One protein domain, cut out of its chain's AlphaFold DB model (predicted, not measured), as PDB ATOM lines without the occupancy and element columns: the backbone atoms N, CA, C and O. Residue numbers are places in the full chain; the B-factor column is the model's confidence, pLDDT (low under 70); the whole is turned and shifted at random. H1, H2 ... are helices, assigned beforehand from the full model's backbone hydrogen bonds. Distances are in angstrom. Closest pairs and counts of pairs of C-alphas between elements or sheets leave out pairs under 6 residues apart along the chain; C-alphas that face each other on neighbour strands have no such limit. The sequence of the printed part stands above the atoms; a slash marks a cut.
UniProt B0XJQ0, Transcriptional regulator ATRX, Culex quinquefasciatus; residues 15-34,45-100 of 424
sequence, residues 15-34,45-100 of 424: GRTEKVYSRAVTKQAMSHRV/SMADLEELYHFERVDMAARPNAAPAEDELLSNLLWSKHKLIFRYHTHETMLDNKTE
ATOM      1  N   GLY A  15     -26.082  -9.771  38.329       58.84
ATOM      2  CA  GLY A  15     -25.820 -10.979  37.532       58.84
ATOM      3  C   GLY A  15     -26.841 -12.111  37.724       58.84
ATOM      4  O   GLY A  15     -27.048 -12.920  36.824       58.84
ATOM      5  N   ARG A  16     -27.509 -12.190  38.885       60.41
ATOM      6  CA  ARG A  16     -28.483 -13.261  39.183       60.41
ATOM      7  C   ARG A  16     -29.888 -12.903  38.704       60.41
ATOM      8  O   ARG A  16     -30.625 -13.773  38.245       60.41
ATOM      9  N   THR A  17     -30.274 -11.635  38.831       64.56
ATOM     10  CA  THR A  17     -31.631 -11.169  38.510       64.56
ATOM     11  C   THR A  17     -31.947 -11.284  37.023       64.56
ATOM     12  O   THR A  17     -33.046 -11.704  36.674       64.56
ATOM     13  N   GLU A  18     -30.980 -11.003  36.149       68.19
ATOM     14  CA  GLU A  18     -31.172 -11.071  34.697       68.19
ATOM     15  C   GLU A  18     -31.444 -12.502  34.201       68.19
ATOM     16  O   GLU A  18     -32.329 -12.728  33.372       68.19
ATOM     17  N   LYS A  19     -30.740 -13.493  34.757       72.06
ATOM     18  CA  LYS A  19     -30.939 -14.909  34.410       72.06
ATOM     19  C   LYS A  19     -32.279 -15.441  34.913       72.06
ATOM     20  O   LYS A  19     -32.965 -16.171  34.197       72.06
ATOM     21  N   VAL A  20     -32.683 -15.047  36.125       76.06
ATOM     22  CA  VAL A  20     -34.009 -15.384  36.679       76.06
ATOM     23  C   VAL A  20     -35.117 -14.787  35.812       76.06
ATOM     24  O   VAL A  20     -36.099 -15.468  35.523       76.06
ATOM     25  N   TYR A  21     -34.932 -13.554  35.347       75.44
ATOM     26  CA  TYR A  21     -35.873 -12.885  34.461       75.44
ATOM     27  C   TYR A  21     -35.982 -13.571  33.091       75.44
ATOM     28  O   TYR A  21     -37.080 -13.934  32.677       75.44
ATOM     29  N   SER A  22     -34.849 -13.856  32.442       75.19
ATOM     30  CA  SER A  22     -34.811 -14.538  31.139       75.19
ATOM     31  C   SER A  22     -35.524 -15.894  31.185       75.19
ATOM     32  O   SER A  22     -36.344 -16.212  30.326       75.19
ATOM     33  N   ARG A  23     -35.297 -16.675  32.249       77.50
ATOM     34  CA  ARG A  23     -35.983 -17.958  32.458       77.50
ATOM     35  C   ARG A  23     -37.471 -17.790  32.754       77.50
ATOM     36  O   ARG A  23     -38.257 -18.613  32.296       77.50
ATOM     37  N   ALA A  24     -37.873 -16.763  33.503       79.75
ATOM     38  CA  ALA A  24     -39.285 -16.480  33.764       79.75
ATOM     39  C   ALA A  24     -40.036 -16.147  32.467       79.75
ATOM     40  O   ALA A  24     -41.115 -16.689  32.244       79.75
ATOM     41  N   VAL A  25     -39.428 -15.350  31.585       72.88
ATOM     42  CA  VAL A  25     -39.978 -15.006  30.268       72.88
ATOM     43  C   VAL A  25     -40.093 -16.245  29.375       72.88
ATOM     44  O   VAL A  25     -41.160 -16.488  28.814       72.88
ATOM     45  N   THR A  26     -39.063 -17.095  29.308       75.06
ATOM     46  CA  THR A  26     -39.122 -18.357  28.543       75.06
ATOM     47  C   THR A  26     -40.148 -19.328  29.122       75.06
ATOM     48  O   THR A  26     -40.928 -19.924  28.383       75.06
ATOM     49  N   LYS A  27     -40.204 -19.465  30.450       79.00
ATOM     50  CA  LYS A  27     -41.187 -20.313  31.128       79.00
ATOM     51  C   LYS A  27     -42.604 -19.820  30.880       79.00
ATOM     52  O   LYS A  27     -43.480 -20.646  30.670       79.00
ATOM     53  N   GLN A  28     -42.818 -18.508  30.880       71.06
ATOM     54  CA  GLN A  28     -44.097 -17.914  30.530       71.06
ATOM     55  C   GLN A  28     -44.421 -18.193  29.057       71.06
ATOM     56  O   GLN A  28     -45.489 -18.715  28.766       71.06
ATOM     57  N   ALA A  29     -43.496 -17.965  28.125       65.06
ATOM     58  CA  ALA A  29     -43.695 -18.273  26.705       65.06
ATOM     59  C   ALA A  29     -44.054 -19.751  26.459       65.06
ATOM     60  O   ALA A  29     -44.946 -20.061  25.672       65.06
ATOM     61  N   MET A  30     -43.395 -20.667  27.174       63.12
ATOM     62  CA  MET A  30     -43.676 -22.099  27.108       63.12
ATOM     63  C   MET A  30     -44.982 -22.469  27.818       63.12
ATOM     64  O   MET A  30     -45.735 -23.280  27.294       63.12
ATOM     65  N   SER A  31     -45.302 -21.871  28.970       66.12
ATOM     66  CA  SER A  31     -46.517 -22.201  29.726       66.12
ATOM     67  C   SER A  31     -47.793 -21.862  28.965       66.12
ATOM     68  O   SER A  31     -48.780 -22.570  29.117       66.12
ATOM     69  N   HIS A  32     -47.768 -20.834  28.112       60.88
ATOM     70  CA  HIS A  32     -48.904 -20.508  27.243       60.88
ATOM     71  C   HIS A  32     -49.177 -21.597  26.195       60.88
ATOM     72  O   HIS A  32     -50.308 -21.733  25.747       60.88
ATOM     73  N   ARG A  33     -48.174 -22.415  25.843       63.34
ATOM     74  CA  ARG A  33     -48.310 -23.549  24.909       63.34
ATOM     75  C   ARG A  33     -48.589 -24.883  25.606       63.34
ATOM     76  O   ARG A  33     -49.000 -25.835  24.959       63.34
ATOM     77  N   VAL A  34     -48.359 -24.960  26.917       55.53
ATOM     78  CA  VAL A  34     -48.512 -26.180  27.736       55.53
ATOM     79  C   VAL A  34     -49.792 -26.136  28.589       55.53
ATOM     80  O   VAL A  34     -49.979 -26.918  29.516       55.53
ATOM     81  N   SER A  45     -31.196 -28.727  32.842       79.06
ATOM     82  CA  SER A  45     -29.893 -29.339  32.578       79.06
ATOM     83  C   SER A  45     -28.900 -28.979  33.690       79.06
ATOM     84  O   SER A  45     -29.009 -27.929  34.320       79.06
ATOM     85  N   MET A  46     -27.884 -29.808  33.939       77.25
ATOM     86  CA  MET A  46     -26.820 -29.452  34.894       77.25
ATOM     87  C   MET A  46     -26.098 -28.160  34.487       77.25
ATOM     88  O   MET A  46     -25.759 -27.358  35.353       77.25
ATOM     89  N   ALA A  47     -25.960 -27.914  33.180       79.38
ATOM     90  CA  ALA A  47     -25.417 -26.665  32.651       79.38
ATOM     91  C   ALA A  47     -26.296 -25.450  33.003       79.38
ATOM     92  O   ALA A  47     -25.781 -24.388  33.341       79.38
ATOM     93  N   ASP A  48     -27.624 -25.618  33.001       78.12
ATOM     94  CA  ASP A  48     -28.556 -24.567  33.414       78.12
ATOM     95  C   ASP A  48     -28.379 -24.204  34.887       78.12
ATOM     96  O   ASP A  48     -28.373 -23.030  35.260       78.12
ATOM     97  N   LEU A  49     -28.250 -25.230  35.733       80.25
ATOM     98  CA  LEU A  49     -28.051 -25.068  37.168       80.25
ATOM     99  C   LEU A  49     -26.706 -24.403  37.462       80.25
ATOM    100  O   LEU A  49     -26.645 -23.485  38.276       80.25
ATOM    101  N   GLU A  50     -25.640 -24.816  36.781       81.88
ATOM    102  CA  GLU A  50     -24.321 -24.199  36.911       81.88
ATOM    103  C   GLU A  50     -24.360 -22.714  36.535       81.88
ATOM    104  O   GLU A  50     -23.859 -21.872  37.278       81.88
ATOM    105  N   GLU A  51     -25.061 -22.363  35.458       79.38
ATOM    106  CA  GLU A  51     -25.244 -20.976  35.041       79.38
ATOM    107  C   GLU A  51     -26.044 -20.142  36.065       79.38
ATOM    108  O   GLU A  51     -25.741 -18.963  36.275       79.38
ATOM    109  N   LEU A  52     -27.048 -20.744  36.717       76.69
ATOM    110  CA  LEU A  52     -27.866 -20.136  37.778       76.69
ATOM    111  C   LEU A  52     -27.059 -19.853  39.052       76.69
ATOM    112  O   LEU A  52     -27.283 -18.837  39.718       76.69
ATOM    113  N   TYR A  53     -26.139 -20.753  39.399       77.88
ATOM    114  CA  TYR A  53     -25.277 -20.614  40.572       77.88
ATOM    115  C   TYR A  53     -23.993 -19.825  40.280       77.88
ATOM    116  O   TYR A  53     -23.362 -19.333  41.220       77.88
ATOM    117  N   HIS A  54     -23.630 -19.634  39.009       76.25
ATOM    118  CA  HIS A  54     -22.487 -18.822  38.615       76.25
ATOM    119  C   HIS A  54     -22.774 -17.325  38.785       76.25
ATOM    120  O   HIS A  54     -23.634 -16.737  38.120       76.25
ATOM    121  N   PHE A  55     -22.018 -16.703  39.687       66.62
ATOM    122  CA  PHE A  55     -22.152 -15.302  40.056       66.62
ATOM    123  C   PHE A  55     -21.013 -14.472  39.467       66.62
ATOM    124  O   PHE A  55     -19.886 -14.524  39.958       66.62
ATOM    125  N   GLU A  56     -21.325 -13.655  38.467       72.94
ATOM    126  CA  GLU A  56     -20.404 -12.646  37.951       72.94
ATOM    127  C   GLU A  56     -20.675 -11.297  38.632       72.94
ATOM    128  O   GLU A  56     -21.823 -10.845  38.731       72.94
ATOM    129  N   ARG A  57     -19.620 -10.657  39.153       64.94
ATOM    130  CA  ARG A  57     -19.714  -9.286  39.663       64.94
ATOM    131  C   ARG A  57     -19.686  -8.342  38.475       64.94
ATOM    132  O   ARG A  57     -18.646  -8.161  37.859       64.94
ATOM    133  N   VAL A  58     -20.835  -7.751  38.183       64.62
ATOM    134  CA  VAL A  58     -20.952  -6.763  37.118       64.62
ATOM    135  C   VAL A  58     -20.407  -5.427  37.615       64.62
ATOM    136  O   VAL A  58     -20.899  -4.876  38.604       64.62
ATOM    137  N   ASP A  59     -19.395  -4.905  36.925       67.69
ATOM    138  CA  ASP A  59     -18.843  -3.585  37.204       67.69
ATOM    139  C   ASP A  59     -19.852  -2.502  36.811       67.69
ATOM    140  O   ASP A  59     -20.142  -2.266  35.639       67.69
ATOM    141  N   MET A  60     -20.356  -1.780  37.813       62.00
ATOM    142  CA  MET A  60     -21.313  -0.680  37.634       62.00
ATOM    143  C   MET A  60     -20.740   0.487  36.805       62.00
ATOM    144  O   MET A  60     -21.495   1.350  36.356       62.00
ATOM    145  N   ALA A  61     -19.416   0.517  36.611       62.06
ATOM    146  CA  ALA A  61     -18.703   1.490  35.786       62.06
ATOM    147  C   ALA A  61     -18.754   1.163  34.283       62.06
ATOM    148  O   ALA A  61     -18.677   2.074  33.465       62.06
ATOM    149  N   ALA A  62     -18.938  -0.107  33.910       62.97
ATOM    150  CA  ALA A  62     -19.036  -0.554  32.520       62.97
ATOM    151  C   ALA A  62     -20.479  -0.466  31.989       62.97
ATOM    152  O   ALA A  62     -20.934  -1.335  31.248       62.97
ATOM    153  N   ARG A  63     -21.233   0.562  32.404       62.78
ATOM    154  CA  ARG A  63     -22.621   0.736  31.973       62.78
ATOM    155  C   ARG A  63     -22.647   1.116  30.485       62.78
ATOM    156  O   ARG A  63     -22.169   2.200  30.148       62.78
ATOM    157  N   PRO A  64     -23.248   0.302  29.600       61.91
ATOM    158  CA  PRO A  64     -23.560   0.765  28.260       61.91
ATOM    159  C   PRO A  64     -24.618   1.868  28.381       61.91
ATOM    160  O   PRO A  64     -25.634   1.682  29.054       61.91
ATOM    161  N   ASN A  65     -24.371   3.038  27.784       57.28
ATOM    162  CA  ASN A  65     -25.383   4.089  27.722       57.28
ATOM    163  C   ASN A  65     -26.641   3.506  27.072       57.28
ATOM    164  O   ASN A  65     -26.601   3.047  25.932       57.28
ATOM    165  N   ALA A  66     -27.731   3.493  27.834       60.56
ATOM    166  CA  ALA A  66     -29.028   3.048  27.364       60.56
ATOM    167  C   ALA A  66     -29.431   3.876  26.134       60.56
ATOM    168  O   ALA A  66     -29.388   5.107  26.180       60.56
ATOM    169  N   ALA A  67     -29.802   3.197  25.045       63.38
ATOM    170  CA  ALA A  67     -30.456   3.841  23.915       63.38
ATOM    171  C   ALA A  67     -31.746   4.542  24.397       63.38
ATOM    172  O   ALA A  67     -32.310   4.145  25.422       63.38
ATOM    173  N   PRO A  68     -32.209   5.604  23.719       63.53
ATOM    174  CA  PRO A  68     -33.502   6.189  24.041       63.53
ATOM    175  C   PRO A  68     -34.591   5.124  23.861       63.53
ATOM    176  O   PRO A  68     -34.629   4.427  22.848       63.53
ATOM    177  N   ALA A  69     -35.435   4.961  24.878       72.50
ATOM    178  CA  ALA A  69     -36.595   4.089  24.789       72.50
ATOM    179  C   ALA A  69     -37.647   4.683  23.838       72.50
ATOM    180  O   ALA A  69     -37.731   5.900  23.704       72.50
ATOM    181  N   GLU A  70     -38.459   3.823  23.223       70.12
ATOM    182  CA  GLU A  70     -39.550   4.224  22.317       70.12
ATOM    183  C   GLU A  70     -40.681   4.980  23.036       70.12
ATOM    184  O   GLU A  70     -41.386   5.771  22.419       70.12
ATOM    185  N   ASP A  71     -40.841   4.760  24.344       79.38
ATOM    186  CA  ASP A  71     -41.851   5.414  25.178       79.38
ATOM    187  C   ASP A  71     -41.277   6.677  25.850       79.38
ATOM    188  O   ASP A  71     -40.260   6.625  26.555       79.38
ATOM    189  N   GLU A  72     -41.951   7.818  25.664       80.31
ATOM    190  CA  GLU A  72     -41.587   9.115  26.240       80.31
ATOM    191  C   GLU A  72     -41.500   9.070  27.773       80.31
ATOM    192  O   GLU A  72     -40.573   9.633  28.363       80.31
ATOM    193  N   LEU A  73     -42.402   8.351  28.449       82.56
ATOM    194  CA  LEU A  73     -42.390   8.243  29.911       82.56
ATOM    195  C   LEU A  73     -41.187   7.427  30.398       82.56
ATOM    196  O   LEU A  73     -40.511   7.802  31.363       82.56
ATOM    197  N   LEU A  74     -40.889   6.334  29.698       80.88
ATOM    198  CA  LEU A  74     -39.739   5.489  29.984       80.88
ATOM    199  C   LEU A  74     -38.430   6.244  29.727       80.88
ATOM    200  O   LEU A  74     -37.531   6.200  30.566       80.88
ATOM    201  N   SER A  75     -38.341   7.001  28.631       79.50
ATOM    202  CA  SER A  75     -37.173   7.831  28.314       79.50
ATOM    203  C   SER A  75     -36.895   8.875  29.409       79.50
ATOM    204  O   SER A  75     -35.770   8.973  29.911       79.50
ATOM    205  N   ASN A  76     -37.941   9.551  29.895       82.88
ATOM    206  CA  ASN A  76     -37.862  10.511  30.996       82.88
ATOM    207  C   ASN A  76     -37.425   9.851  32.312       82.88
ATOM    208  O   ASN A  76     -36.649  10.425  33.090       82.88
ATOM    209  N   LEU A  77     -37.868   8.620  32.571       84.00
ATOM    210  CA  LEU A  77     -37.429   7.855  33.734       84.00
ATOM    211  C   LEU A  77     -35.953   7.438  33.626       84.00
ATOM    212  O   LEU A  77     -35.206   7.564  34.602       84.00
ATOM    213  N   LEU A  78     -35.515   6.989  32.447       82.38
ATOM    214  CA  LEU A  78     -34.126   6.612  32.185       82.38
ATOM    215  C   LEU A  78     -33.182   7.807  32.344       82.38
ATOM    216  O   LEU A  78     -32.124   7.665  32.959       82.38
ATOM    217  N   TRP A  79     -33.573   8.993  31.874       80.81
ATOM    218  CA  TRP A  79     -32.786  10.212  32.059       80.81
ATOM    219  C   TRP A  79     -32.756  10.673  33.520       80.81
ATOM    220  O   TRP A  79     -31.678  10.899  34.085       80.81
ATOM    221  N   SER A  80     -33.920  10.756  34.172       83.06
ATOM    222  CA  SER A  80     -34.027  11.262  35.547       83.06
ATOM    223  C   SER A  80     -33.374  10.344  36.586       83.06
ATOM    224  O   SER A  80     -32.809  10.827  37.573       83.06
ATOM    225  N   LYS A  81     -33.410   9.020  36.378       79.50
ATOM    226  CA  LYS A  81     -32.889   8.007  37.311       79.50
ATOM    227  C   LYS A  81     -31.793   7.134  36.702       79.50
ATOM    228  O   LYS A  81     -31.607   6.000  37.146       79.50
ATOM    229  N   HIS A  82     -30.991   7.684  35.786       73.38
ATOM    230  CA  HIS A  82     -29.908   6.950  35.123       73.38
ATOM    231  C   HIS A  82     -29.017   6.201  36.119       73.38
ATOM    232  O   HIS A  82     -28.704   5.044  35.895       73.38
ATOM    233  N   LYS A  83     -28.644   6.786  37.266       74.06
ATOM    234  CA  LYS A  83     -27.746   6.148  38.257       74.06
ATOM    235  C   LYS A  83     -28.299   4.853  38.862       74.06
ATOM    236  O   LYS A  83     -27.508   3.971  39.180       74.06
ATOM    237  N   LEU A  84     -29.620   4.718  38.973       77.31
ATOM    238  CA  LEU A  84     -30.279   3.582  39.627       77.31
ATOM    239  C   LEU A  84     -30.598   2.430  38.666       77.31
ATOM    240  O   LEU A  84     -30.803   1.305  39.114       77.31
ATOM    241  N   ILE A  85     -30.637   2.701  37.361       75.19
ATOM    242  CA  ILE A  85     -31.041   1.741  36.332       75.19
ATOM    243  C   ILE A  85     -29.783   1.245  35.618       75.19
ATOM    244  O   ILE A  85     -29.060   2.025  35.006       75.19
ATOM    245  N   PHE A  86     -29.476  -0.048  35.736       72.56
ATOM    246  CA  PHE A  86     -28.278  -0.631  35.121       72.56
ATOM    247  C   PHE A  86     -28.494  -0.994  33.646       72.56
ATOM    248  O   PHE A  86     -27.684  -0.622  32.803       72.56
ATOM    249  N   ARG A  87     -29.597  -1.685  33.345       73.25
ATOM    250  CA  ARG A  87     -30.000  -2.110  32.002       73.25
ATOM    251  C   ARG A  87     -31.515  -2.288  31.976       73.25
ATOM    252  O   ARG A  87     -32.100  -2.670  32.989       73.25
ATOM    253  N   TYR A  88     -32.129  -2.009  30.836       76.62
ATOM    254  CA  TYR A  88     -33.545  -2.263  30.594       76.62
ATOM    255  C   TYR A  88     -33.678  -3.205  29.398       76.62
ATOM    256  O   TYR A  88     -32.798  -3.247  28.538       76.62
ATOM    257  N   HIS A  89     -34.752  -3.991  29.385       73.00
ATOM    258  CA  HIS A  89     -35.078  -4.911  28.302       73.00
ATOM    259  C   HIS A  89     -36.476  -4.585  27.804       73.00
ATOM    260  O   HIS A  89     -37.430  -4.569  28.583       73.00
ATOM    261  N   THR A  90     -36.589  -4.302  26.515       74.25
ATOM    262  CA  THR A  90     -37.874  -4.161  25.838       74.25
ATOM    263  C   THR A  90     -38.327  -5.542  25.398       74.25
ATOM    264  O   THR A  90     -37.654  -6.197  24.604       74.25
ATOM    265  N   HIS A  91     -39.461  -5.997  25.924       68.94
ATOM    266  CA  HIS A  91     -40.120  -7.193  25.421       68.94
ATOM    267  C   HIS A  91     -41.238  -6.773  24.484       68.94
ATOM    268  O   HIS A  91     -42.199  -6.129  24.905       68.94
ATOM    269  N   GLU A  92     -41.110  -7.171  23.227       61.16
ATOM    270  CA  GLU A  92     -42.255  -7.268  22.336       61.16
ATOM    271  C   GLU A  92     -43.191  -8.337  22.909       61.16
ATOM    272  O   GLU A  92     -42.741  -9.364  23.436       61.16
ATOM    273  N   THR A  93     -44.494  -8.077  22.903       63.19
ATOM    274  CA  THR A  93     -45.482  -9.048  23.362       63.19
ATOM    275  C   THR A  93     -45.366 -10.302  22.507       63.19
ATOM    276  O   THR A  93     -45.931 -10.391  21.431       63.19
ATOM    277  N   MET A  94     -44.673 -11.329  23.009       56.25
ATOM    278  CA  MET A  94     -44.555 -12.646  22.355       56.25
ATOM    279  C   MET A  94     -45.903 -13.385  22.194       56.25
ATOM    280  O   MET A  94     -45.931 -14.546  21.791       56.25
ATOM    281  N   LEU A  95     -47.006 -12.729  22.552       55.41
ATOM    282  CA  LEU A  95     -48.392 -13.174  22.468       55.41
ATOM    283  C   LEU A  95     -49.202 -12.294  21.512       55.41
ATOM    284  O   LEU A  95     -50.407 -12.127  21.688       55.41
ATOM    285  N   ASP A  96     -48.563 -11.742  20.488       60.12
ATOM    286  CA  ASP A  96     -49.310 -11.309  19.317       60.12
ATOM    287  C   ASP A  96     -49.983 -12.550  18.724       60.12
ATOM    288  O   ASP A  96     -49.316 -13.497  18.292       60.12
ATOM    289  N   ASN A  97     -51.317 -12.578  18.796       60.72
ATOM    290  CA  ASN A  97     -52.107 -13.673  18.259       60.72
ATOM    291  C   ASN A  97     -51.906 -13.705  16.742       60.72
ATOM    292  O   ASN A  97     -52.494 -12.910  16.009       60.72
ATOM    293  N   LYS A  98     -51.037 -14.597  16.267       68.44
ATOM    294  CA  LYS A  98     -50.892 -14.851  14.839       68.44
ATOM    295  C   LYS A  98     -52.117 -15.644  14.416       68.44
ATOM    296  O   LYS A  98     -52.202 -16.826  14.728       68.44
ATOM    297  N   THR A  99     -53.024 -15.016  13.674       59.09
ATOM    298  CA  THR A  99     -54.231 -15.659  13.121       59.09
ATOM    299  C   THR A  99     -53.915 -16.876  12.245       59.09
ATOM    300  O   THR A  99     -54.777 -17.705  11.994       59.09
ATOM    301  N   GLU A 100     -52.664 -17.017  11.797       60.84
ATOM    302  CA  GLU A 100     -52.142 -18.190  11.084       60.84
ATOM    303  C   GLU A 100     -51.948 -19.431  11.979       60.84
ATOM    304  O   GLU A 100     -51.836 -20.541  11.466       60.84
TER     305      GLU A 100
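AT A GLANCE: This is residues 15 to 34 and 45 to 100 of the 424 residues of the protein "Transcriptional regulator ATRX" of Culex quinquefasciatus (UniProt B0XJQ0). A flat, loose frame of few contacts has H1 and H2 on one side and H3 alone on the other. Residues 54 to 71 run between H2 and H3, and residues 81 to 100 run back from H3 as a long tail. The printed part has 76 residues with three named helices, H1, H2, H3 in order, and no named strand; it is all helix by class, with 34 residues in them, under half. It is loose, with a radius of gyration of the C-alphas of 16.1 A, and spans 41 by 38 by 13 A.

HOW THE PARTS SIT: H1, residues 15 to 31, and H2, residues 46 to 53, only just touch, with 3 pairs of C-alphas within 8 A, H1 with residues 16 to 20 alone. The closest C-alphas, of Lys 19 and Leu 52, are 6.9 A apart. They run opposite ways at a steep tilt of 48 degrees. H3, residues 72 to 80, is apart from both. Every O i to N i+4 pair is within hydrogen-bond range in H2 and H3, and 12 of 13 in H1.

IN THESE COORDINATES: H1 begins at C-alpha 15 (-25.820, -10.979, 37.532) and is 24.8 A long; H2 is 10.6 A. H3, 12.2 A, ends at C-alpha 80 (-34.027, 11.262, 35.547).

THE WHOLE: The C-alphas of Ala 61 and Glu 100 are farthest apart, 46.0 A. Residues 35 to 44 are cut out, with C-alphas 34 and 45 19.5 A apart. The link from H2 to H3 is long. Low-confidence stretches, under pLDDT 70, include residues 57 to 68 and 91 to 100.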